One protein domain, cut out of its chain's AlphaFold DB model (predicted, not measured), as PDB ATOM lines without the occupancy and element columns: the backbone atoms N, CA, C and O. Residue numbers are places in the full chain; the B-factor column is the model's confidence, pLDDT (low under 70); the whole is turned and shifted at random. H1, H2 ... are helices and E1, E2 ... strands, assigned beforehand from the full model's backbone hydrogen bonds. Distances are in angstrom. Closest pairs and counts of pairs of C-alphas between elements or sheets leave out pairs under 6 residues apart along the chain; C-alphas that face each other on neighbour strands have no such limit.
ATOM      1  N   PRO A  33      -5.125  29.322  75.741       74.62
ATOM      2  CA  PRO A  33      -3.976  29.746  76.534       74.62
ATOM      3  C   PRO A  33      -2.748  30.080  75.676       74.62
ATOM      4  O   PRO A  33      -2.379  29.307  74.791       74.62
ATOM      5  N   VAL A  34      -2.096  31.208  75.964       80.12
ATOM      6  CA  VAL A  34      -0.919  31.708  75.227       80.12
ATOM      7  C   VAL A  34       0.336  31.528  76.076       80.12
ATOM      8  O   VAL A  34       0.332  31.910  77.241       80.12
ATOM      9  N   GLU A  35       1.411  30.971  75.520       84.81
ATOM     10  CA  GLU A  35       2.693  30.826  76.228       84.81
ATOM     11  C   GLU A  35       3.292  32.186  76.628       84.81
ATOM     12  O   GLU A  35       3.231  33.157  75.869       84.81
ATOM     13  N   ILE A  36       3.859  32.260  77.834       84.75
ATOM     14  CA  ILE A  36       4.495  33.473  78.356       84.75
ATOM     15  C   ILE A  36       5.960  33.507  77.926       84.75
ATOM     16  O   ILE A  36       6.745  32.633  78.291       84.75
ATOM     17  N   THR A  37       6.358  34.558  77.209       81.69
ATOM     18  CA  THR A  37       7.776  34.826  76.938       81.69
ATOM     19  C   THR A  37       8.371  35.612  78.100       81.69
ATOM     20  O   THR A  37       7.961  36.745  78.348       81.69
ATOM     21  N   PHE A  38       9.360  35.061  78.797       83.56
ATOM     22  CA  PHE A  38      10.081  35.795  79.837       83.56
ATOM     23  C   PHE A  38      11.369  36.409  79.293       83.56
ATOM     24  O   PHE A  38      12.087  35.779  78.516       83.56
ATOM     25  N   ALA A  39      11.684  37.622  79.743       77.62
ATOM     26  CA  ALA A  39      13.013  38.196  79.601       77.62
ATOM     27  C   ALA A  39      13.571  38.663  80.945       77.62
ATOM     28  O   ALA A  39      12.861  39.297  81.725       77.62
ATOM     29  N   GLY A  40      14.842  38.360  81.197       68.88
ATOM     30  CA  GLY A  40      15.582  38.780  82.375       68.88
ATOM     31  C   GLY A  40      16.498  39.969  82.088       68.88
ATOM     32  O   GLY A  40      17.319  39.941  81.173       68.88
ATOM     33  N   ASN A  41      16.414  40.982  82.941       70.25
ATOM     34  CA  ASN A  41      17.504  41.924  83.168       70.25
ATOM     35  C   ASN A  41      18.121  41.604  84.527       70.25
ATOM     36  O   ASN A  41      17.397  41.249  85.458       70.25
ATOM     37  N   GLU A  42      19.429  41.764  84.675       61.78
ATOM     38  CA  GLU A  42      20.080  41.696  85.977       61.78
ATOM     39  C   GLU A  42      20.387  43.086  86.539       61.78
ATOM     40  O   GLU A  42      20.613  44.053  85.806       61.78
ATOM     41  N   ASN A  43      20.418  43.161  87.869       58.28
ATOM     42  CA  ASN A  43      21.073  44.240  88.585       58.28
ATOM     43  C   ASN A  43      22.449  43.758  89.076       58.28
ATOM     44  O   ASN A  43      22.571  42.697  89.701       58.28
ATOM     45  N   VAL A  44      23.480  44.554  88.796       57.69
ATOM     46  CA  VAL A  44      24.847  44.330  89.285       57.69
ATOM     47  C   VAL A  44      24.948  44.626  90.787       57.69
ATOM     48  O   VAL A  44      24.094  45.299  91.367       57.69
ATOM     49  N   PHE A  45      26.011  44.149  91.442       49.28
ATOM     50  CA  PHE A  45      26.336  44.526  92.826       49.28
ATOM     51  C   PHE A  45      26.813  45.997  92.893       49.28
ATOM     52  O   PHE A  45      28.008  46.270  92.997       49.28
ATOM     53  N   ALA A  46      25.887  46.956  92.811       43.12
ATOM     54  CA  ALA A  46      26.178  48.391  92.822       43.12
ATOM     55  C   ALA A  46      25.118  49.211  93.581       43.12
ATOM     56  O   ALA A  46      23.955  48.827  93.687       43.12
ATOM     57  N   GLN A  47      25.509  50.395  94.069       32.19
ATOM     58  CA  GLN A  47      24.565  51.382  94.627       32.19
ATOM     59  C   GLN A  47      23.823  52.182  93.538       32.19
ATOM     60  O   GLN A  47      22.842  52.865  93.831       32.19
ATOM     61  N   THR A  48      24.283  52.118  92.286       30.09
ATOM     62  CA  THR A  48      23.731  52.840  91.133       30.09
ATOM     63  C   THR A  48      23.075  51.861  90.164       30.09
ATOM     64  O   THR A  48      23.714  50.920  89.705       30.09
ATOM     65  N   ARG A  49      21.789  52.084  89.865       32.03
ATOM     66  CA  ARG A  49      20.954  51.183  89.057       32.03
ATOM     67  C   ARG A  49      21.257  51.321  87.558       32.03
ATOM     68  O   ARG A  49      20.627  52.139  86.890       32.03
ATOM     69  N   SER A  50      22.158  50.488  87.045       37.25
ATOM     70  CA  SER A  50      22.269  50.181  85.612       37.25
ATOM     71  C   SER A  50      21.732  48.767  85.383       37.25
ATOM     72  O   SER A  50      22.193  47.822  86.021       37.25
ATOM     73  N   TYR A  51      20.730  48.626  84.512       48.16
ATOM     74  CA  TYR A  51      20.136  47.331  84.168       48.16
ATOM     75  C   TYR A  51      20.775  46.788  82.894       48.16
ATOM     76  O   TYR A  51      20.754  47.465  81.864       48.16
ATOM     77  N   TYR A  52      21.284  45.560  82.954       56.47
ATOM     78  CA  TYR A  52      21.877  44.875  81.805       56.47
ATOM     79  C   TYR A  52      21.050  43.626  81.457       56.47
ATOM     80  O   TYR A  52      20.578  42.944  82.370       56.47
ATOM     81  N   PRO A  53      20.852  43.303  80.166       55.72
ATOM     82  CA  PRO A  53      20.290  42.024  79.744       55.72
ATOM     83  C   PRO A  53      21.068  40.852  80.346       55.72
ATOM     84  O   PRO A  53      22.293  40.777  80.212       55.72
ATOM     85  N   ILE A  54      20.363  39.923  80.992       62.66
ATOM     86  CA  ILE A  54      21.006  38.796  81.676       62.66
ATOM     87  C   ILE A  54      21.794  37.925  80.685       62.66
ATOM     88  O   ILE A  54      21.331  37.636  79.581       62.66
ATOM     89  N   GLY A  55      23.008  37.516  81.067       53.53
ATOM     90  CA  GLY A  55      23.856  36.632  80.259       53.53
ATOM     91  C   GLY A  55      24.468  37.254  78.995       53.53
ATOM     92  O   GLY A  55      25.084  36.525  78.211       53.53
ATOM     93  N   GLN A  56      24.351  38.576  78.797       57.31
ATOM     94  CA  GLN A  56      25.030  39.307  77.714       57.31
ATOM     95  C   GLN A  56      26.565  39.188  77.795       57.31
ATOM     96  O   GLN A  56      27.246  39.200  76.772       57.31
ATOM     97  N   ASP A  57      27.100  39.037  79.005       59.97
ATOM     98  CA  ASP A  57      28.515  38.803  79.313       59.97
ATOM     99  C   ASP A  57      28.978  37.349  79.058       59.97
ATOM    100  O   ASP A  57      30.152  37.024  79.234       59.97
ATOM    101  N   GLY A  58      28.064  36.465  78.643       63.81
ATOM    102  CA  GLY A  58      28.300  35.036  78.441       63.81
ATOM    103  C   GLY A  58      28.069  34.163  79.683       63.81
ATOM    104  O   GLY A  58      27.990  32.941  79.534       63.81
ATOM    105  N   ASN A  59      27.877  34.752  80.870       75.25
ATOM    106  CA  ASN A  59      27.714  34.035  82.141       75.25
ATOM    107  C   ASN A  59      26.291  33.509  82.392       75.25
ATOM    108  O   ASN A  59      26.045  32.905  83.434       75.25
ATOM    109  N   GLY A  60      25.367  33.668  81.437       78.62
ATOM    110  CA  GLY A  60      23.981  33.179  81.511       78.62
ATOM    111  C   GLY A  60      23.815  31.774  82.130       78.62
ATOM    112  O   GLY A  60      23.048  31.634  83.082       78.62
ATOM    113  N   PRO A  61      24.578  30.748  81.705       84.69
ATOM    114  CA  PRO A  61      24.475  29.406  82.281       84.69
ATOM    115  C   PRO A  61      24.765  29.309  83.788       84.69
ATOM    116  O   PRO A  61      24.273  28.384  84.431       84.69
ATOM    117  N   LEU A  62      25.530  30.239  84.374       86.81
ATOM    118  CA  LEU A  62      25.887  30.220  85.801       86.81
ATOM    119  C   LEU A  62      24.698  30.549  86.717       86.81
ATOM    120  O   LEU A  62      24.677  30.118  87.868       86.81
ATOM    121  N   TYR A  63      23.657  31.203  86.187       88.62
ATOM    122  CA  TYR A  63      22.361  31.350  86.860       88.62
ATOM    123  C   TYR A  63      21.621  30.017  87.054       88.62
ATOM    124  O   TYR A  63      20.668  29.960  87.831       88.62
ATOM    125  N   GLY A  64      22.047  28.946  86.375       90.44
ATOM    126  CA  GLY A  64      21.448  27.622  86.487       90.44
ATOM    127  C   GLY A  64      19.971  27.624  86.087       90.44
ATOM    128  O   GLY A  64      19.617  28.076  84.997       90.44
ATOM    129  N   THR A  65      19.112  27.088  86.957       93.31
ATOM    130  CA  THR A  65      17.657  27.055  86.723       93.31
ATOM    131  C   THR A  65      16.974  28.213  87.438       93.31
ATOM    132  O   THR A  65      17.079  28.342  88.655       93.31
ATOM    133  N   ILE A  66      16.236  29.030  86.693       93.88
ATOM    134  CA  ILE A  66      15.339  30.061  87.206       93.88
ATOM    135  C   ILE A  66      13.947  29.443  87.351       93.88
ATOM    136  O   ILE A  66      13.288  29.108  86.367       93.88
ATOM    137  N   TYR A  67      13.504  29.294  88.594       94.69
ATOM    138  CA  TYR A  67      12.170  28.822  88.941       94.69
ATOM    139  C   TYR A  67      11.226  30.018  88.982       94.69
ATOM    140  O   TYR A  67      11.469  30.970  89.725       94.69
ATOM    141  N   ILE A  68      10.145  29.965  88.205       94.50
ATOM    142  CA  ILE A  68       9.103  30.994  88.187       94.50
ATOM    143  C   ILE A  68       7.801  30.394  88.716       94.50
ATOM    144  O   ILE A  68       7.273  29.425  88.169       94.50
ATOM    145  N   ARG A  69       7.274  31.000  89.781       92.50
ATOM    146  CA  ARG A  69       5.964  30.719  90.369       92.50
ATOM    147  C   ARG A  69       4.963  31.736  89.826       92.50
ATOM    148  O   ARG A  69       5.021  32.912  90.187       92.50
ATOM    149  N   GLN A  70       4.062  31.292  88.953       92.69
ATOM    150  CA  GLN A  70       2.922  32.070  88.466       92.69
ATOM    151  C   GLN A  70       1.758  31.914  89.447       92.69
ATOM    152  O   GLN A  70       1.377  30.796  89.790       92.69
ATOM    153  N   ILE A  71       1.180  33.033  89.878       89.88
ATOM    154  CA  ILE A  71       0.091  33.090  90.860       89.88
ATOM    155  C   ILE A  71      -1.071  33.830  90.215       89.88
ATOM    156  O   ILE A  71      -0.945  35.012  89.899       89.88
ATOM    157  N   GLU A  72      -2.197  33.155  90.012       89.31
ATOM    158  CA  GLU A  72      -3.419  33.802  89.535       89.31
ATOM    159  C   GLU A  72      -4.027  34.671  90.644       89.31
ATOM    160  O   GLU A  72      -4.275  34.188  91.745       89.31
ATOM    161  N   ALA A  73      -4.298  35.943  90.364       83.44
ATOM    162  CA  ALA A  73      -4.882  36.877  91.322       83.44
ATOM    163  C   ALA A  73      -6.390  37.051  91.058       83.44
ATOM    164  O   ALA A  73      -6.815  38.078  90.527       83.44
ATOM    165  N   LYS A  74      -7.208  36.038  91.399       75.75
ATOM    166  CA  LYS A  74      -8.674  36.091  91.192       75.75
ATOM    167  C   LYS A  74      -9.362  37.018  92.184       75.75
ATOM    168  O   LYS A  74     -10.261  37.765  91.810       75.75
ATOM    169  N   GLN A  75      -8.930  36.966  93.441       68.94
ATOM    170  CA  GLN A  75      -9.343  37.902  94.479       68.94
ATOM    171  C   GLN A  75      -8.112  38.452  95.187       68.94
ATOM    172  O   GLN A  75      -7.204  37.700  95.543       68.94
ATOM    173  N   ILE A  76      -8.110  39.766  95.390       67.31
ATOM    174  CA  ILE A  76      -7.126  40.496  96.184       67.31
ATOM    175  C   ILE A  76      -7.910  41.203  97.293       67.31
ATOM    176  O   ILE A  76      -8.880  41.905  97.001       67.31
ATOM    177  N   ASP A  77      -7.533  40.996  98.554       65.50
ATOM    178  CA  ASP A  77      -8.164  41.685  99.680       65.50
ATOM    179  C   ASP A  77      -7.769  43.174  99.748       65.50
ATOM    180  O   ASP A  77      -6.909  43.664  99.012       65.50
ATOM    181  N   THR A  78      -8.385  43.922 100.665       60.44
ATOM    182  CA  THR A  78      -8.117  45.360 100.845       60.44
ATOM    183  C   THR A  78      -6.682  45.688 101.274       60.44
ATOM    184  O   THR A  78      -6.309  46.857 101.257       60.44
ATOM    185  N   ASN A  79      -5.888  44.688 101.666       61.44
ATOM    186  CA  ASN A  79      -4.492  44.835 102.070       61.44
ATOM    187  C   ASN A  79      -3.514  44.460 100.939       61.44
ATOM    188  O   ASN A  79      -2.308  44.618 101.115       61.44
ATOM    189  N   GLY A  80      -4.013  43.983  99.792       58.16
ATOM    190  CA  GLY A  80      -3.207  43.530  98.656       58.16
ATOM    191  C   GLY A  80      -2.912  42.025  98.648       58.16
ATOM    192  O   GLY A  80      -2.138  41.563  97.815       58.16
ATOM    193  N   LYS A  81      -3.491  41.234  99.559       65.06
ATOM    194  CA  LYS A  81      -3.229  39.794  99.632       65.06
ATOM    195  C   LYS A  81      -4.103  39.037  98.636       65.06
ATOM    196  O   LYS A  81      -5.323  39.169  98.671       65.06
ATOM    197  N   VAL A  82      -3.500  38.187  97.801       67.12
ATOM    198  CA  VAL A  82      -4.260  37.236  96.974       67.12
ATOM    199  C   VAL A  82      -4.936  36.206  97.883       67.12
ATOM    200  O   VAL A  82      -4.264  35.495  98.632       67.12
ATOM    201  N   THR A  83      -6.266  36.149  97.838       60.72
ATOM    202  CA  THR A  83      -7.104  35.251  98.656       60.72
ATOM    203  C   THR A  83      -7.713  34.100  97.858       60.72
ATOM    204  O   THR A  83      -8.140  33.114  98.452       60.72
ATOM    205  N   GLU A  84      -7.729  34.200  96.527       59.62
ATOM    206  CA  GLU A  84      -8.195  33.151  95.620       59.62
ATOM    207  C   GLU A  84      -7.339  33.149  94.344       59.62
ATOM    208  O   GLU A  84      -7.108  34.204  93.746       59.62
ATOM    209  N   GLY A  85      -6.887  31.968  93.919       73.50
ATOM    210  CA  GLY A  85      -5.977  31.800  92.788       73.50
ATOM    211  C   GLY A  85      -5.580  30.345  92.553       73.50
ATOM    212  O   GLY A  85      -5.809  29.490  93.404       73.50
ATOM    213  N   THR A  86      -4.979  30.062  91.398       84.75
ATOM    214  CA  THR A  86      -4.198  28.840  91.159       84.75
ATOM    215  C   THR A  86      -2.713  29.186  91.053       84.75
ATOM    216  O   THR A  86      -2.357  30.326  90.741       84.75
ATOM    217  N   ILE A  87      -1.849  28.213  91.347       87.94
ATOM    218  CA  ILE A  87      -0.392  28.354  91.275       87.94
ATOM    219  C   ILE A  87       0.136  27.399  90.210       87.94
ATOM    220  O   ILE A  87      -0.198  26.215  90.219       87.94
ATOM    221  N   SER A  88       0.987  27.923  89.333       90.31
ATOM    222  CA  SER A  88       1.707  27.165  88.309       90.31
ATOM    223  C   SER A  88       3.207  27.401  88.453       90.31
ATOM    224  O   SER A  88       3.639  28.493  88.827       90.31
ATOM    225  N   TRP A  89       4.004  26.390  88.126       92.69
ATOM    226  CA  TRP A  89       5.464  26.468  88.121       92.69
ATOM    227  C   TRP A  89       5.996  26.379  86.696       92.69
ATOM    228  O   TRP A  89       5.463  25.626  85.886       92.69
ATOM    229  N   GLY A  90       7.049  27.140  86.409       93.25
ATOM    230  CA  GLY A  90       7.823  27.055  85.178       93.25
ATOM    231  C   GLY A  90       9.313  27.055  85.489       93.25
ATOM    232  O   GLY A  90       9.761  27.733  86.418       93.25
ATOM    233  N   HIS A  91      10.074  26.279  84.725       94.44
ATOM    234  CA  HIS A  91      11.522  26.172  84.845       94.44
ATOM    235  C   HIS A  91      12.173  26.778  83.608       94.44
ATOM    236  O   HIS A  91      11.827  26.446  82.471       94.44
ATOM    237  N   TYR A  92      13.109  27.686  83.846       93.38
ATOM    238  CA  TYR A  92      13.752  28.463  82.803       93.38
ATOM    239  C   TYR A  92      15.266  28.514  83.008       93.38
ATOM    240  O   TYR A  92      15.777  28.246  84.092       93.38
ATOM    241  N   LYS A  93      15.995  28.873  81.959       90.81
ATOM    242  CA  LYS A  93      17.454  29.032  81.944       90.81
ATOM    243  C   LYS A  93      17.827  30.226  81.065       90.81
ATOM    244  O   LYS A  93      17.065  30.616  80.181       90.81
ATOM    245  N   VAL A  94      19.021  30.769  81.275       80.81
ATOM    246  CA  VAL A  94      19.608  31.791  80.397       80.81
ATOM    247  C   VAL A  94      20.600  31.100  79.465       80.81
ATOM    248  O   VAL A  94      21.579  30.510  79.930       80.81
ATOM    249  N   ALA A  95      20.365  31.151  78.155       66.31
ATOM    250  CA  ALA A  95      21.331  30.652  77.181       66.31
ATOM    251  C   ALA A  95      22.472  31.668  76.960       66.31
ATOM    252  O   ALA A  95      22.306  32.877  77.114       66.31
ATOM    253  N   SER A  96      23.670  31.180  76.626       57.19
ATOM    254  CA  SER A  96      24.828  32.049  76.377       57.19
ATOM    255  C   SER A  96      24.639  32.876  75.104       57.19
ATOM    256  O   SER A  96      24.479  32.319  74.020       57.19
ATOM    257  N   GLY A  97      24.740  34.203  75.215       47.03
ATOM    258  CA  GLY A  97      24.759  35.114  74.064       47.03
ATOM    259  C   GLY A  97      23.392  35.419  73.436       47.03
ATOM    260  O   GLY A  97      23.316  36.257  72.538       47.03
ATOM    261  N   THR A  98      22.308  34.806  73.915       47.72
ATOM    262  CA  THR A  98      20.937  35.247  73.630       47.72
ATOM    263  C   THR A  98      20.567  36.342  74.622       47.72
ATOM    264  O   THR A  98      20.211  36.057  75.763       47.72
ATOM    265  N   GLY A  99      20.690  37.602  74.206       51.38
ATOM    266  CA  GLY A  99      20.329  38.732  75.058       51.38
ATOM    267  C   GLY A  99      18.865  38.671  75.507       51.38
ATOM    268  O   GLY A  99      17.975  38.424  74.698       51.38
ATOM    269  N   ASP A 100      18.654  38.939  76.793       62.94
ATOM    270  CA  ASP A 100      17.378  39.109  77.500       62.94
ATOM    271  C   ASP A 100      16.455  37.884  77.644       62.94
ATOM    272  O   ASP A 100      15.882  37.727  78.718       62.94
ATOM    273  N   GLN A 101      16.312  36.985  76.668       73.38
ATOM    274  CA  GLN A 101      15.283  35.930  76.735       73.38
ATOM    275  C   GLN A 101      15.627  34.745  77.653       73.38
ATOM    276  O   GLN A 101      16.740  34.219  77.636       73.38
ATOM    277  N   LEU A 102      14.626  34.279  78.411       84.94
ATOM    278  CA  LEU A 102      14.703  33.037  79.181       84.94
ATOM    279  C   LEU A 102      14.117  31.869  78.374       84.94
ATOM    280  O   LEU A 102      12.968  31.918  77.937       84.94
ATOM    281  N   GLU A 103      14.884  30.793  78.223       86.88
ATOM    282  CA  GLU A 103      14.440  29.561  77.562       86.88
ATOM    283  C   GLU A 103      13.822  28.594  78.577       86.88
ATOM    284  O   GLU A 103      14.328  28.478  79.692       86.88
ATOM    285  N   THR A 104      12.794  27.831  78.190       89.06
ATOM    286  CA  THR A 104      12.345  26.679  78.992       89.06
ATOM    287  C   THR A 104      13.445  25.614  79.089       89.06
ATOM    288  O   THR A 104      14.201  25.369  78.143       89.06
ATOM    289  N   THR A 105      13.540  24.953  80.239       87.06
ATOM    290  CA  THR A 105      14.361  23.746  80.438       87.06
ATOM    291  C   THR A 105      13.746  22.500  79.796       87.06
ATOM    292  O   THR A 105      14.472  21.547  79.517       87.06
ATOM    293  N   GLY A 106      12.434  22.507  79.524       86.19
ATOM    294  CA  GLY A 106      11.704  21.418  78.863       86.19
ATOM    295  C   GLY A 106      11.376  20.206  79.744       86.19
ATOM    296  O   GLY A 106      10.876  19.209  79.229       86.19
ATOM    297  N   ASP A 107      11.644  20.267  81.050       87.06
ATOM    298  CA  ASP A 107      11.284  19.228  82.027       87.06
ATOM    299  C   ASP A 107       9.859  19.392  82.586       87.06
ATOM    300  O   ASP A 107       9.257  18.409  83.021       87.06
ATOM    301  N   ILE A 108       9.297  20.605  82.515       87.56
ATOM    302  CA  ILE A 108       7.880  20.903  82.770       87.56
ATOM    303  C   ILE A 108       7.286  21.807  81.678       87.56
ATOM    304  O   ILE A 108       8.007  22.465  80.927       87.56
ATOM    305  N   GLU A 109       5.954  21.827  81.582       87.12
ATOM    306  CA  GLU A 109       5.211  22.682  80.645       87.12
ATOM    307  C   GLU A 109       5.526  24.179  80.862       87.12
ATOM    308  O   GLU A 109       5.541  24.634  82.008       87.12
ATOM    309  N   PRO A 110       5.716  24.976  79.790       90.12
ATOM    310  CA  PRO A 110       5.841  26.426  79.899       90.12
ATOM    311  C   PRO A 110       4.612  27.083  80.542       90.12
ATOM    312  O   PRO A 110       3.471  26.658  80.325       90.12
ATOM    313  N   LEU A 111       4.841  28.169  81.287       93.00
ATOM    314  CA  LEU A 111       3.779  28.998  81.861       93.00
ATOM    315  C   LEU A 111       2.935  29.662  80.764       93.00
ATOM    316  O   LEU A 111       3.437  29.995  79.686       93.00
ATOM    317  N   LYS A 112       1.637  29.857  81.038       90.62
ATOM    318  CA  LYS A 112       0.643  30.311  80.050       90.62
ATOM    319  C   LYS A 112      -0.295  31.374  80.627       90.62
ATOM    320  O   LYS A 112      -0.704  31.317  81.788       90.62
ATOM    321  N   TRP A 113      -0.676  32.329  79.790       83.81
ATOM    322  CA  TRP A 113      -1.796  33.238  80.005       83.81
ATOM    323  C   TRP A 113      -3.103  32.492  79.723       83.81
ATOM    324  O   TRP A 113      -3.381  32.186  78.566       83.81
ATOM    325  N   ASN A 114      -3.928  32.209  80.738       84.50
ATOM    326  CA  ASN A 114      -5.191  31.481  80.520       84.50
ATOM    327  C   ASN A 114      -6.286  32.342  79.861       84.50
ATOM    328  O   ASN A 114      -7.225  31.797  79.285       84.50
ATOM    329  N   SER A 115      -6.196  33.673  79.955       80.94
ATOM    330  CA  SER A 115      -7.076  34.621  79.254       80.94
ATOM    331  C   SER A 115      -6.390  35.984  79.081       80.94
ATOM    332  O   SER A 115      -5.358  36.245  79.702       80.94
ATOM    333  N   SER A 116      -6.979  36.888  78.288       74.56
ATOM    334  CA  SER A 116      -6.460  38.258  78.136       74.56
ATOM    335  C   SER A 116      -6.633  39.148  79.371       74.56
ATOM    336  O   SER A 116      -5.955  40.167  79.453       74.56
ATOM    337  N   GLN A 117      -7.544  38.804  80.290       80.69
ATOM    338  CA  GLN A 117      -7.943  39.641  81.434       80.69
ATOM    339  C   GLN A 117      -7.541  39.051  82.794       80.69
ATOM    340  O   GLN A 117      -7.676  39.717  83.820       80.69
ATOM    341  N   THR A 118      -7.059  37.809  82.837       84.75
ATOM    342  CA  THR A 118      -6.612  37.196  84.090       84.75
ATOM    343  C   THR A 118      -5.319  37.861  84.558       84.75
ATOM    344  O   THR A 118      -4.328  37.879  83.827       84.75
ATOM    345  N   SER A 119      -5.338  38.399  85.778       87.38
ATOM    346  CA  SER A 119      -4.173  39.007  86.422       87.38
ATOM    347  C   SER A 119      -3.292  37.951  87.079       87.38
ATOM    348  O   SER A 119      -3.795  37.069  87.777       87.38
ATOM    349  N   TYR A 120      -1.977  38.080  86.915       90.69
ATOM    350  CA  TYR A 120      -0.987  37.197  87.523       90.69
ATOM    351  C   TYR A 120       0.137  37.967  88.208       90.69
ATOM    352  O   TYR A 120       0.545  39.030  87.743       90.69
ATOM    353  N   PHE A 121       0.681  37.382  89.270       91.81
ATOM    354  CA  PHE A 121       2.012  37.712  89.776       91.81
ATOM    355  C   PHE A 121       2.997  36.609  89.395       91.81
ATOM    356  O   PHE A 121       2.629  35.435  89.319       91.81
ATOM    357  N   PHE A 122       4.255  36.992  89.210       92.25
ATOM    358  CA  PHE A 122       5.369  36.101  88.920       92.25
ATOM    359  C   PHE A 122       6.453  36.316  89.968       92.25
ATOM    360  O   PHE A 122       7.012  37.407  90.063       92.25
ATOM    361  N   GLN A 123       6.748  35.278  90.747       93.38
ATOM    362  CA  GLN A 123       7.882  35.259  91.669       93.38
ATOM    363  C   GLN A 123       8.978  34.389  91.059       93.38
ATOM    364  O   GLN A 123       8.731  33.219  90.760       93.38
ATOM    365  N   ALA A 124      10.163  34.952  90.850       94.06
ATOM    366  CA  ALA A 124      11.296  34.276  90.228       94.06
ATOM    367  C   ALA A 124      12.446  34.102  91.224       94.06
ATOM    368  O   ALA A 124      12.704  34.998  92.028       94.06
ATOM    369  N   LEU A 125      13.159  32.977  91.141       95.75
ATOM    370  CA  LEU A 125      14.381  32.720  91.906       95.75
ATOM    371  C   LEU A 125      15.334  31.811  91.116       95.75
ATOM    372  O   LEU A 125      14.898  30.808  90.552       95.75
ATOM    373  N   SER A 126      16.626  32.136  91.082       94.31
ATOM    374  CA  SER A 126      17.649  31.268  90.490       94.31
ATOM    375  C   SER A 126      18.168  30.220  91.477       94.31
ATOM    376  O   SER A 126      18.290  30.458  92.680       94.31
ATOM    377  N   VAL A 127      18.528  29.058  90.941       94.56
ATOM    378  CA  VAL A 127      19.342  28.033  91.598       94.56
ATOM    379  C   VAL A 127      20.634  27.925  90.790       94.56
ATOM    380  O   VAL A 127      20.675  27.185  89.799       94.56
ATOM    381  N   PRO A 128      21.648  28.730  91.146       92.31
ATOM    382  CA  PRO A 128      22.877  28.852  90.380       92.31
ATOM    383  C   PRO A 128      23.777  27.620  90.488       92.31
ATOM    384  O   PRO A 128      23.669  26.783  91.389       92.31
ATOM    385  N   ILE A 129      24.713  27.546  89.549       87.81
ATOM    386  CA  ILE A 129      25.796  26.564  89.525       87.81
ATOM    387  C   ILE A 129      27.130  27.281  89.728       87.81
ATOM    388  O   ILE A 129      27.289  28.453  89.383       87.81
ATOM    389  N   ASN A 130      28.122  26.594  90.294       75.62
ATOM    390  CA  ASN A 130      29.468  27.156  90.356       75.62
ATOM    391  C   ASN A 130      30.123  27.173  88.961       75.62
ATOM    392  O   ASN A 130      29.665  26.532  88.018       75.62
ATOM    393  N   ALA A 131      31.264  27.855  88.845       64.56
ATOM    394  CA  ALA A 131      32.021  27.950  87.595       64.56
ATOM    395  C   ALA A 131      32.585  26.612  87.050       64.56
ATOM    396  O   ALA A 131      33.124  26.596  85.947       64.56
ATOM    397  N   ASN A 132      32.482  25.502  87.792       64.62
ATOM    398  CA  ASN A 132      32.805  24.156  87.300       64.62
ATOM    399  C   ASN A 132      31.567  23.410  86.759       64.62
ATOM    400  O   ASN A 132      31.720  22.330  86.193       64.62
ATOM    401  N   GLY A 133      30.362  23.958  86.945       63.06
ATOM    402  CA  GLY A 133      29.090  23.341  86.569       63.06
ATOM    403  C   GLY A 133      28.398  22.532  87.673       63.06
ATOM    404  O   GLY A 133      27.354  21.944  87.400       63.06
ATOM    405  N   ASP A 134      28.927  22.493  88.903       67.88
ATOM    406  CA  ASP A 134      28.265  21.775  90.004       67.88
ATOM    407  C   ASP A 134      27.170  22.646  90.656       67.88
ATOM    408  O   ASP A 134      27.378  23.858  90.807       67.88
ATOM    409  N   PRO A 135      26.054  22.057  91.140       61.56
ATOM    410  CA  PRO A 135      25.109  22.740  92.024       61.56
ATOM    411  C   PRO A 135      25.834  23.331  93.234       61.56
ATOM    412  O   PRO A 135      26.626  22.646  93.890       61.56
ATOM    413  N   ALA A 136      25.594  24.609  93.521       74.94
ATOM    414  CA  ALA A 136      26.412  25.340  94.473       74.94
ATOM    415  C   ALA A 136      25.602  26.345  95.283       74.94
ATOM    416  O   ALA A 136      24.804  27.097  94.736       74.94
ATOM    417  N   GLY A 137      25.849  26.360  96.598       89.44
ATOM    418  CA  GLY A 137      25.315  27.342  97.544       89.44
ATOM    419  C   GLY A 137      23.817  27.230  97.815       89.44
ATOM    420  O   GLY A 137      23.427  27.326  98.972       89.44
ATOM    421  N   VAL A 138      22.993  27.011  96.794       95.00
ATOM    422  CA  VAL A 138      21.532  27.014  96.859       95.00
ATOM    423  C   VAL A 138      20.988  25.619  96.570       95.00
ATOM    424  O   VAL A 138      21.259  25.025  95.529       95.00
ATOM    425  N   GLU A 139      20.175  25.117  97.490       93.56
ATOM    426  CA  GLU A 139      19.328  23.942  97.313       93.56
ATOM    427  C   GLU A 139      17.878  24.427  97.232       93.56
ATOM    428  O   GLU A 139      17.454  25.250  98.044       93.56
ATOM    429  N   PHE A 140      17.097  23.927  96.276       93.50
ATOM    430  CA  PHE A 140      15.684  24.274  96.144       93.50
ATOM    431  C   PHE A 140      14.870  23.057  95.731       93.50
ATOM    432  O   PHE A 140      15.304  22.246  94.913       93.50
ATOM    433  N   THR A 141      13.670  22.951  96.289       89.81
ATOM    434  CA  THR A 141      12.691  21.930  95.936       89.81
ATOM    435  C   THR A 141      11.298  22.538  95.942       89.81
ATOM    436  O   THR A 141      10.888  23.216  96.886       89.81
ATOM    437  N   HIS A 142      10.526  22.238  94.910       85.31
ATOM    438  CA  HIS A 142       9.077  22.362  94.960       85.31
ATOM    439  C   HIS A 142       8.461  21.031  94.536       85.31
ATOM    440  O   HIS A 142       9.121  20.166  93.958       85.31
ATOM    441  N   ASN A 143       7.198  20.854  94.883       73.94
ATOM    442  CA  ASN A 143       6.381  19.743  94.431       73.94
ATOM    443  C   ASN A 143       5.268  20.382  93.590       73.94
ATOM    444  O   ASN A 143       4.659  21.326  94.091       73.94
ATOM    445  N   PRO A 144       4.956  19.890  92.376       63.81
ATOM    446  CA  PRO A 144       3.884  20.446  91.545       63.81
ATOM    447  C   PRO A 144       2.517  20.541  92.244       63.81
ATOM    448  O   PRO A 144       1.698  21.372  91.870       63.81
ATOM    449  N   ASN A 145       2.279  19.715  93.271       61.41
ATOM    450  CA  ASN A 145       1.066  19.726  94.091       61.41
ATOM    451  C   ASN A 145       1.174  20.602  95.358       61.41
ATOM    452  O   ASN A 145       0.214  20.678  96.120       61.41
ATOM    453  N   ASN A 146       2.340  21.190  95.645       59.50
ATOM    454  CA  ASN A 146       2.585  22.000  96.836       59.50
ATOM    455  C   ASN A 146       2.685  23.478  96.444       59.50
ATOM    456  O   ASN A 146       3.528  23.872  95.641       59.50
ATOM    457  N   GLU A 147       1.849  24.310  97.055       67.88
ATOM    458  CA  GLU A 147       1.696  25.726  96.694       67.88
ATOM    459  C   GLU A 147       2.953  26.582  96.936       67.88
ATOM    460  O   GLU A 147       3.068  27.689  96.397       67.88
ATOM    461  N   ILE A 148       3.892  26.083  97.745       77.69
ATOM    462  CA  ILE A 148       5.086  26.792  98.208       77.69
ATOM    463  C   ILE A 148       6.328  25.916  97.972       77.69
ATOM    464  O   ILE A 148       6.425  24.792  98.473       77.69
ATOM    465  N   GLY A 149       7.289  26.436  97.205       89.06
ATOM    466  CA  GLY A 149       8.618  25.842  97.037       89.06
ATOM    467  C   GLY A 149       9.563  26.304  98.145       89.06
ATOM    468  O   GLY A 149       9.508  27.467  98.538       89.06
ATOM    469  N   ASN A 150      10.414  25.406  98.638       93.31
ATOM    470  CA  ASN A 150      11.290  25.613  99.794       93.31
ATOM    471  C   ASN A 150      12.753  25.385  99.405       93.31
ATOM    472  O   ASN A 150      13.053  24.531  98.567       93.31
ATOM    473  N   GLY A 151      13.672  26.094 100.050       94.44
ATOM    474  CA  GLY A 151      15.096  25.947  99.793       94.44
ATOM    475  C   GLY A 151      15.997  26.313 100.964       94.44
ATOM    476  O   GLY A 151      15.555  26.711 102.046       94.44
ATOM    477  N   LYS A 152      17.293  26.146 100.724       95.25
ATOM    478  CA  LYS A 152      18.385  26.428 101.651       95.25
ATOM    479  C   LYS A 152      19.504  27.143 100.905       95.25
ATOM    480  O   LYS A 152      19.851  26.758  99.795       95.25
ATOM    481  N   VAL A 153      20.094  28.157 101.528       95.50
ATOM    482  CA  VAL A 153      21.296  28.846 101.042       95.50
ATOM    483  C   VAL A 153      22.456  28.609 102.006       95.50
ATOM    484  O   VAL A 153      22.269  28.656 103.217       95.50
ATOM    485  N   THR A 154      23.654  28.362 101.480       94.75
ATOM    486  CA  THR A 154      24.905  28.138 102.218       94.75
ATOM    487  C   THR A 154      25.924  29.202 101.820       94.75
ATOM    488  O   THR A 154      26.382  29.250 100.678       94.75
ATOM    489  N   PHE A 155      26.278  30.060 102.773       95.31
ATOM    490  CA  PHE A 155      27.146  31.219 102.576       95.31
ATOM    491  C   PHE A 155      28.631  30.833 102.519       95.31
ATOM    492  O   PHE A 155      29.055  29.812 103.065       95.31
ATOM    493  N   GLY A 156      29.456  31.653 101.863       93.88
ATOM    494  CA  GLY A 156      30.873  31.343 101.662       93.88
ATOM    495  C   GLY A 156      31.505  32.046 100.466       93.88
ATOM    496  O   GLY A 156      30.944  32.972  99.892       93.88
ATOM    497  N   GLY A 157      32.715  31.617 100.099       92.06
ATOM    498  CA  GLY A 157      33.453  32.185  98.966       92.06
ATOM    499  C   GLY A 157      32.879  31.778  97.606       92.06
ATOM    500  O   GLY A 157      32.107  30.833  97.524       92.06
ATOM    501  N   TYR A 158      33.342  32.421  96.532       87.69
ATOM    502  CA  TYR A 158      32.899  32.272  95.125       87.69
ATOM    503  C   TYR A 158      32.491  30.880  94.601       87.69
ATOM    504  O   TYR A 158      31.657  30.787  93.706       87.69
ATOM    505  N   LYS A 159      33.035  29.790  95.153       87.56
ATOM    506  CA  LYS A 159      32.625  28.416  94.822       87.56
ATOM    507  C   LYS A 159      31.185  28.079  95.224       87.56
ATOM    508  O   LYS A 159      30.693  27.044  94.794       87.56
ATOM    509  N   THR A 160      30.535  28.908  96.040       90.75
ATOM    510  CA  THR A 160      29.110  28.784  96.368       90.75
ATOM    511  C   THR A 160      28.193  29.246  95.242       90.75
ATOM    512  O   THR A 160      27.005  29.003  95.354       90.75
ATOM    513  N   GLY A 161      28.687  29.906  94.186       90.19
ATOM    514  CA  GLY A 161      27.815  30.381  93.104       90.19
ATOM    515  C   GLY A 161      26.731  31.351  93.589       90.19
ATOM    516  O   GLY A 161      25.623  31.311  93.087       90.19
ATOM    517  N   LEU A 162      27.011  32.170  94.614       93.44
ATOM    518  CA  LEU A 162      26.055  33.167  95.130       93.44
ATOM    519  C   LEU A 162      26.212  34.562  94.492       93.44
ATOM    520  O   LEU A 162      25.327  35.410  94.613       93.44
ATOM    521  N   GLU A 163      27.285  34.769  93.725       89.69
ATOM    522  CA  GLU A 163      27.176  35.534  92.476       89.69
ATOM    523  C   GLU A 163      26.122  34.824  91.608       89.69
ATOM    524  O   GLU A 163      26.082  33.603  91.626       89.69
ATOM    525  N   TYR A 164      25.263  35.530  90.873       89.75
ATOM    526  CA  TYR A 164      24.156  34.921  90.110       89.75
ATOM    527  C   TYR A 164      23.003  34.282  90.945       89.75
ATOM    528  O   TYR A 164      22.009  33.861  90.350       89.75
ATOM    529  N   PHE A 165      23.029  34.285  92.295       94.00
ATOM    530  CA  PHE A 165      21.829  33.998  93.118       94.00
ATOM    531  C   PHE A 165      20.908  35.230  93.174       94.00
ATOM    532  O   PHE A 165      21.194  36.229  93.848       94.00
ATOM    533  N   VAL A 166      19.806  35.163  92.427       92.56
ATOM    534  CA  VAL A 166      18.897  36.279  92.151       92.56
ATOM    535  C   VAL A 166      17.431  35.888  92.301       92.56
ATOM    536  O   VAL A 166      17.080  34.716  92.207       92.56
ATOM    537  N   GLY A 167      16.571  36.885  92.485       92.94
ATOM    538  CA  GLY A 167      15.122  36.736  92.528       92.94
ATOM    539  C   GLY A 167      14.396  38.050  92.244       92.94
ATOM    540  O   GLY A 167      15.039  39.095  92.133       92.94
ATOM    541  N   ALA A 168      13.080  37.977  92.051       92.19
ATOM    542  CA  ALA A 168      12.222  39.119  91.725       92.19
ATOM    543  C   ALA A 168      10.736  38.807  91.972       92.19
ATOM    544  O   ALA A 168      10.334  37.647  91.854       92.19
ATOM    545  N   THR A 169       9.912  39.839  92.193       90.50
ATOM    546  CA  THR A 169       8.443  39.741  92.091       90.50
ATOM    547  C   THR A 169       7.902  40.777  91.109       90.50
ATOM    548  O   THR A 169       8.031  41.978  91.331       90.50
ATOM    549  N   VAL A 170       7.229  40.303  90.057       88.81
ATOM    550  CA  VAL A 170       6.577  41.136  89.033       88.81
ATOM    551  C   VAL A 170       5.068  40.906  89.060       88.81
ATOM    552  O   VAL A 170       4.615  39.772  88.885       88.81
ATOM    553  N   GLY A 171       4.269  41.957  89.233       84.12
ATOM    554  CA  GLY A 171       2.812  41.875  89.103       84.12
ATOM    555  C   GLY A 171       2.013  42.952  89.849       84.12
ATOM    556  O   GLY A 171       2.555  43.656  90.693       84.12
ATOM    557  N   PRO A 172       0.698  43.061  89.593       86.75
ATOM    558  CA  PRO A 172      -0.079  42.193  88.715       86.75
ATOM    559  C   PRO A 172       0.141  42.523  87.231       86.75
ATOM    560  O   PRO A 172       0.179  43.684  86.838       86.75
ATOM    561  N   GLN A 173       0.255  41.490  86.399       83.38
ATOM    562  CA  GLN A 173       0.366  41.583  84.943       83.38
ATOM    563  C   GLN A 173      -0.797  40.849  84.265       83.38
ATOM    564  O   GLN A 173      -1.325  39.874  84.795       83.38
ATOM    565  N   GLN A 174      -1.175  41.309  83.072       81.00
ATOM    566  CA  GLN A 174      -2.246  40.752  82.235       81.00
ATOM    567  C   GLN A 174      -1.803  40.764  80.771       81.00
ATOM    568  O   GLN A 174      -1.256  41.772  80.321       81.00
ATOM    569  N   LEU A 175      -2.123  39.720  80.003       71.50
ATOM    570  CA  LEU A 175      -1.802  39.639  78.571       71.50
ATOM    571  C   LEU A 175      -2.339  40.834  77.757       71.50
ATOM    572  O   LEU A 175      -1.685  41.282  76.821       71.50
ATOM    573  N   SER A 176      -3.492  41.398  78.123       64.50
ATOM    574  CA  SER A 176      -3.922  42.720  77.655       64.50
ATOM    575  C   SER A 176      -4.023  43.662  78.857       64.50
ATOM    576  O   SER A 176      -4.693  43.296  79.821       64.50
ATOM    577  N   PRO A 177      -3.392  44.855  78.845       58.59
ATOM    578  CA  PRO A 177      -2.747  45.517  77.704       58.59
ATOM    579  C   PRO A 177      -1.245  45.214  77.502       58.59
ATOM    580  O   PRO A 177      -0.655  45.773  76.583       58.59
ATOM    581  N   HIS A 178      -0.603  44.400  78.348       63.94
ATOM    582  CA  HIS A 178       0.870  44.347  78.432       63.94
ATOM    583  C   HIS A 178       1.555  43.511  77.331       63.94
ATOM    584  O   HIS A 178       2.753  43.661  77.098       63.94
ATOM    585  N   GLY A 179       0.806  42.660  76.626       62.66
ATOM    586  CA  GLY A 179       1.331  41.726  75.632       62.66
ATOM    587  C   GLY A 179       1.836  40.408  76.241       62.66
ATOM    588  O   GLY A 179       1.744  40.189  77.448       62.66
ATOM    589  N   PRO A 180       2.349  39.482  75.408       67.12
ATOM    590  CA  PRO A 180       2.725  38.135  75.848       67.12
ATOM    591  C   PRO A 180       4.066  38.065  76.595       67.12
ATOM    592  O   PRO A 180       4.369  37.024  77.185       67.12
ATOM    593  N   LYS A 181       4.870  39.140  76.560       75.44
ATOM    594  CA  LYS A 181       6.213  39.206  77.149       75.44
ATOM    595  C   LYS A 181       6.171  39.768  78.573       75.44
ATOM    596  O   LYS A 181       5.704  40.883  78.777       75.44
ATOM    597  N   VAL A 182       6.747  39.043  79.532       78.81
ATOM    598  CA  VAL A 182       7.000  39.520  80.901       78.81
ATOM    599  C   VAL A 182       8.487  39.838  81.046       78.81
ATOM    600  O   VAL A 182       9.337  38.990  80.775       78.81
ATOM    601  N   VAL A 183       8.808  41.056  81.478       79.56
ATOM    602  CA  VAL A 183      10.183  41.463  81.807       79.56
ATOM    603  C   VAL A 183      10.384  41.343  83.313       79.56
ATOM    604  O   VAL A 183       9.584  41.867  84.085       79.56
ATOM    605  N   ILE A 184      11.448  40.660  83.724       81.50
ATOM    606  CA  ILE A 184      11.815  40.418  85.118       81.50
ATOM    607  C   ILE A 184      13.161  41.087  85.400       81.50
ATOM    608  O   ILE A 184      14.151  40.819  84.722       81.50
ATOM    609  N   THR A 185      13.202  41.937  86.423       82.50
ATOM    610  CA  THR A 185      14.429  42.594  86.895       82.50
ATOM    611  C   THR A 185      14.969  41.832  88.098       82.50
ATOM    612  O   THR A 185      14.466  41.962  89.208       82.50
ATOM    613  N   LEU A 186      15.984  41.006  87.871       84.25
ATOM    614  CA  LEU A 186      16.511  40.050  88.836       84.25
ATOM    615  C   LEU A 186      17.480  40.724  89.823       84.25
ATOM    616  O   LEU A 186      18.561  41.188  89.446       84.25
ATOM    617  N   GLN A 187      17.095  40.748  91.102       87.06
ATOM    618  CA  GLN A 187      17.859  41.329  92.207       87.06
ATOM    619  C   GLN A 187      18.678  40.272  92.943       87.06
ATOM    620  O   GLN A 187      18.213  39.163  93.206       87.06
TER     621      GLN A 187
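This is residues 33 to 187 of the 470 residues of an uncharacterized protein of Bacteroides cellulosilyticus DSM 14838 (UniProt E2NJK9). A strongly twisted, curled sheet of five strands and a smaller sheet of three form a sandwich, two sheets face to face with their strands crossed, nearly closing as a flattened barrel where E11 comes beside E10 and E1 beside E6. A separate hairpin, E8 and E9, is set off from the five-stranded sheet near the last residue of E7, and E4 lies far from the middle at one end of the long axis. The 155 printed residues run E1, E2, H1, E3 to E10, H2, E11, mostly strand, with under half of the residues in named elements. The orders are E6, E5, E3, E7, E10, antiparallel, and E2, E1, E11, mixed. The whole is compact, with a radius of gyration of the C-alphas of 15.8 A and spans of 43 by 34 by 30 A.

E1, residues 37 to 43, is 20.0 A long and begins at C-alpha 37 (7.776, 34.826, 76.938). E2 is residues 51 to 53 and H1 residues 60 to 63. E3, residues 65 to 72, is 22.3 A long; E4 is residues 82 to 84; E5, residues 87 to 94, is 23.0 A long. E6 is residues 102 to 104, and E7, residues 120 to 127, is 22.7 A long. E8 is residues 138 to 141, E9 residues 150 to 154, and E10, residues 166 to 173, is 20.6 A long. H2 is residues 175 to 178, and E11, residues 181 to 187, is 19.2 A long, ending at C-alpha 187 (17.859, 41.329, 92.207).

In the larger sheet N 93 and O 103 (E5, E6) are 2.8 A apart, N 68 and O 90 (E3, E5) 2.9 A, N 67 and O 125 (E3, E7) 2.8 A, and N 122 and O 170 (E7, E10) 2.8 A, within hydrogen-bond range. In the smaller sheet E1 and E11 are parallel at 24 degrees, with N 39 and O 182 2.9 A apart; the hairpin E1 and E2 has N 42 and O 52 at 2.8 A. The strands of the two sheets stand at 60 degrees; the closest C-alphas of E10 and E11, Gly 167 and Leu 186, are 5.2 A apart, and those of E1 and E6, Phe 38 and Leu 102, 5.4 A. In the hairpin E8 and E9, N 139 and O 152 are 2.8 A apart; the closest C-alphas of E7 and E8, Val 127 and Val 138, are 5.8 A apart. E4 pairs with no named strand. H1 is on the larger sheet at a height of 7.4 A; H2 is not on either sheet. Both helices are too short for an O i to N i+4 pair; the one O i to N i+3 pair is within range in H1, not in H2.

The C-alphas of Thr 78 and Asn 132, the two farthest apart, are 48.0 A apart. The printed part has no cut; the links E6 to E7 and E9 to E10 are long. Mean pLDDT of the printed part is 78.1, with 48 residues under 70, among them residues 42 to 58 and 75 to 84.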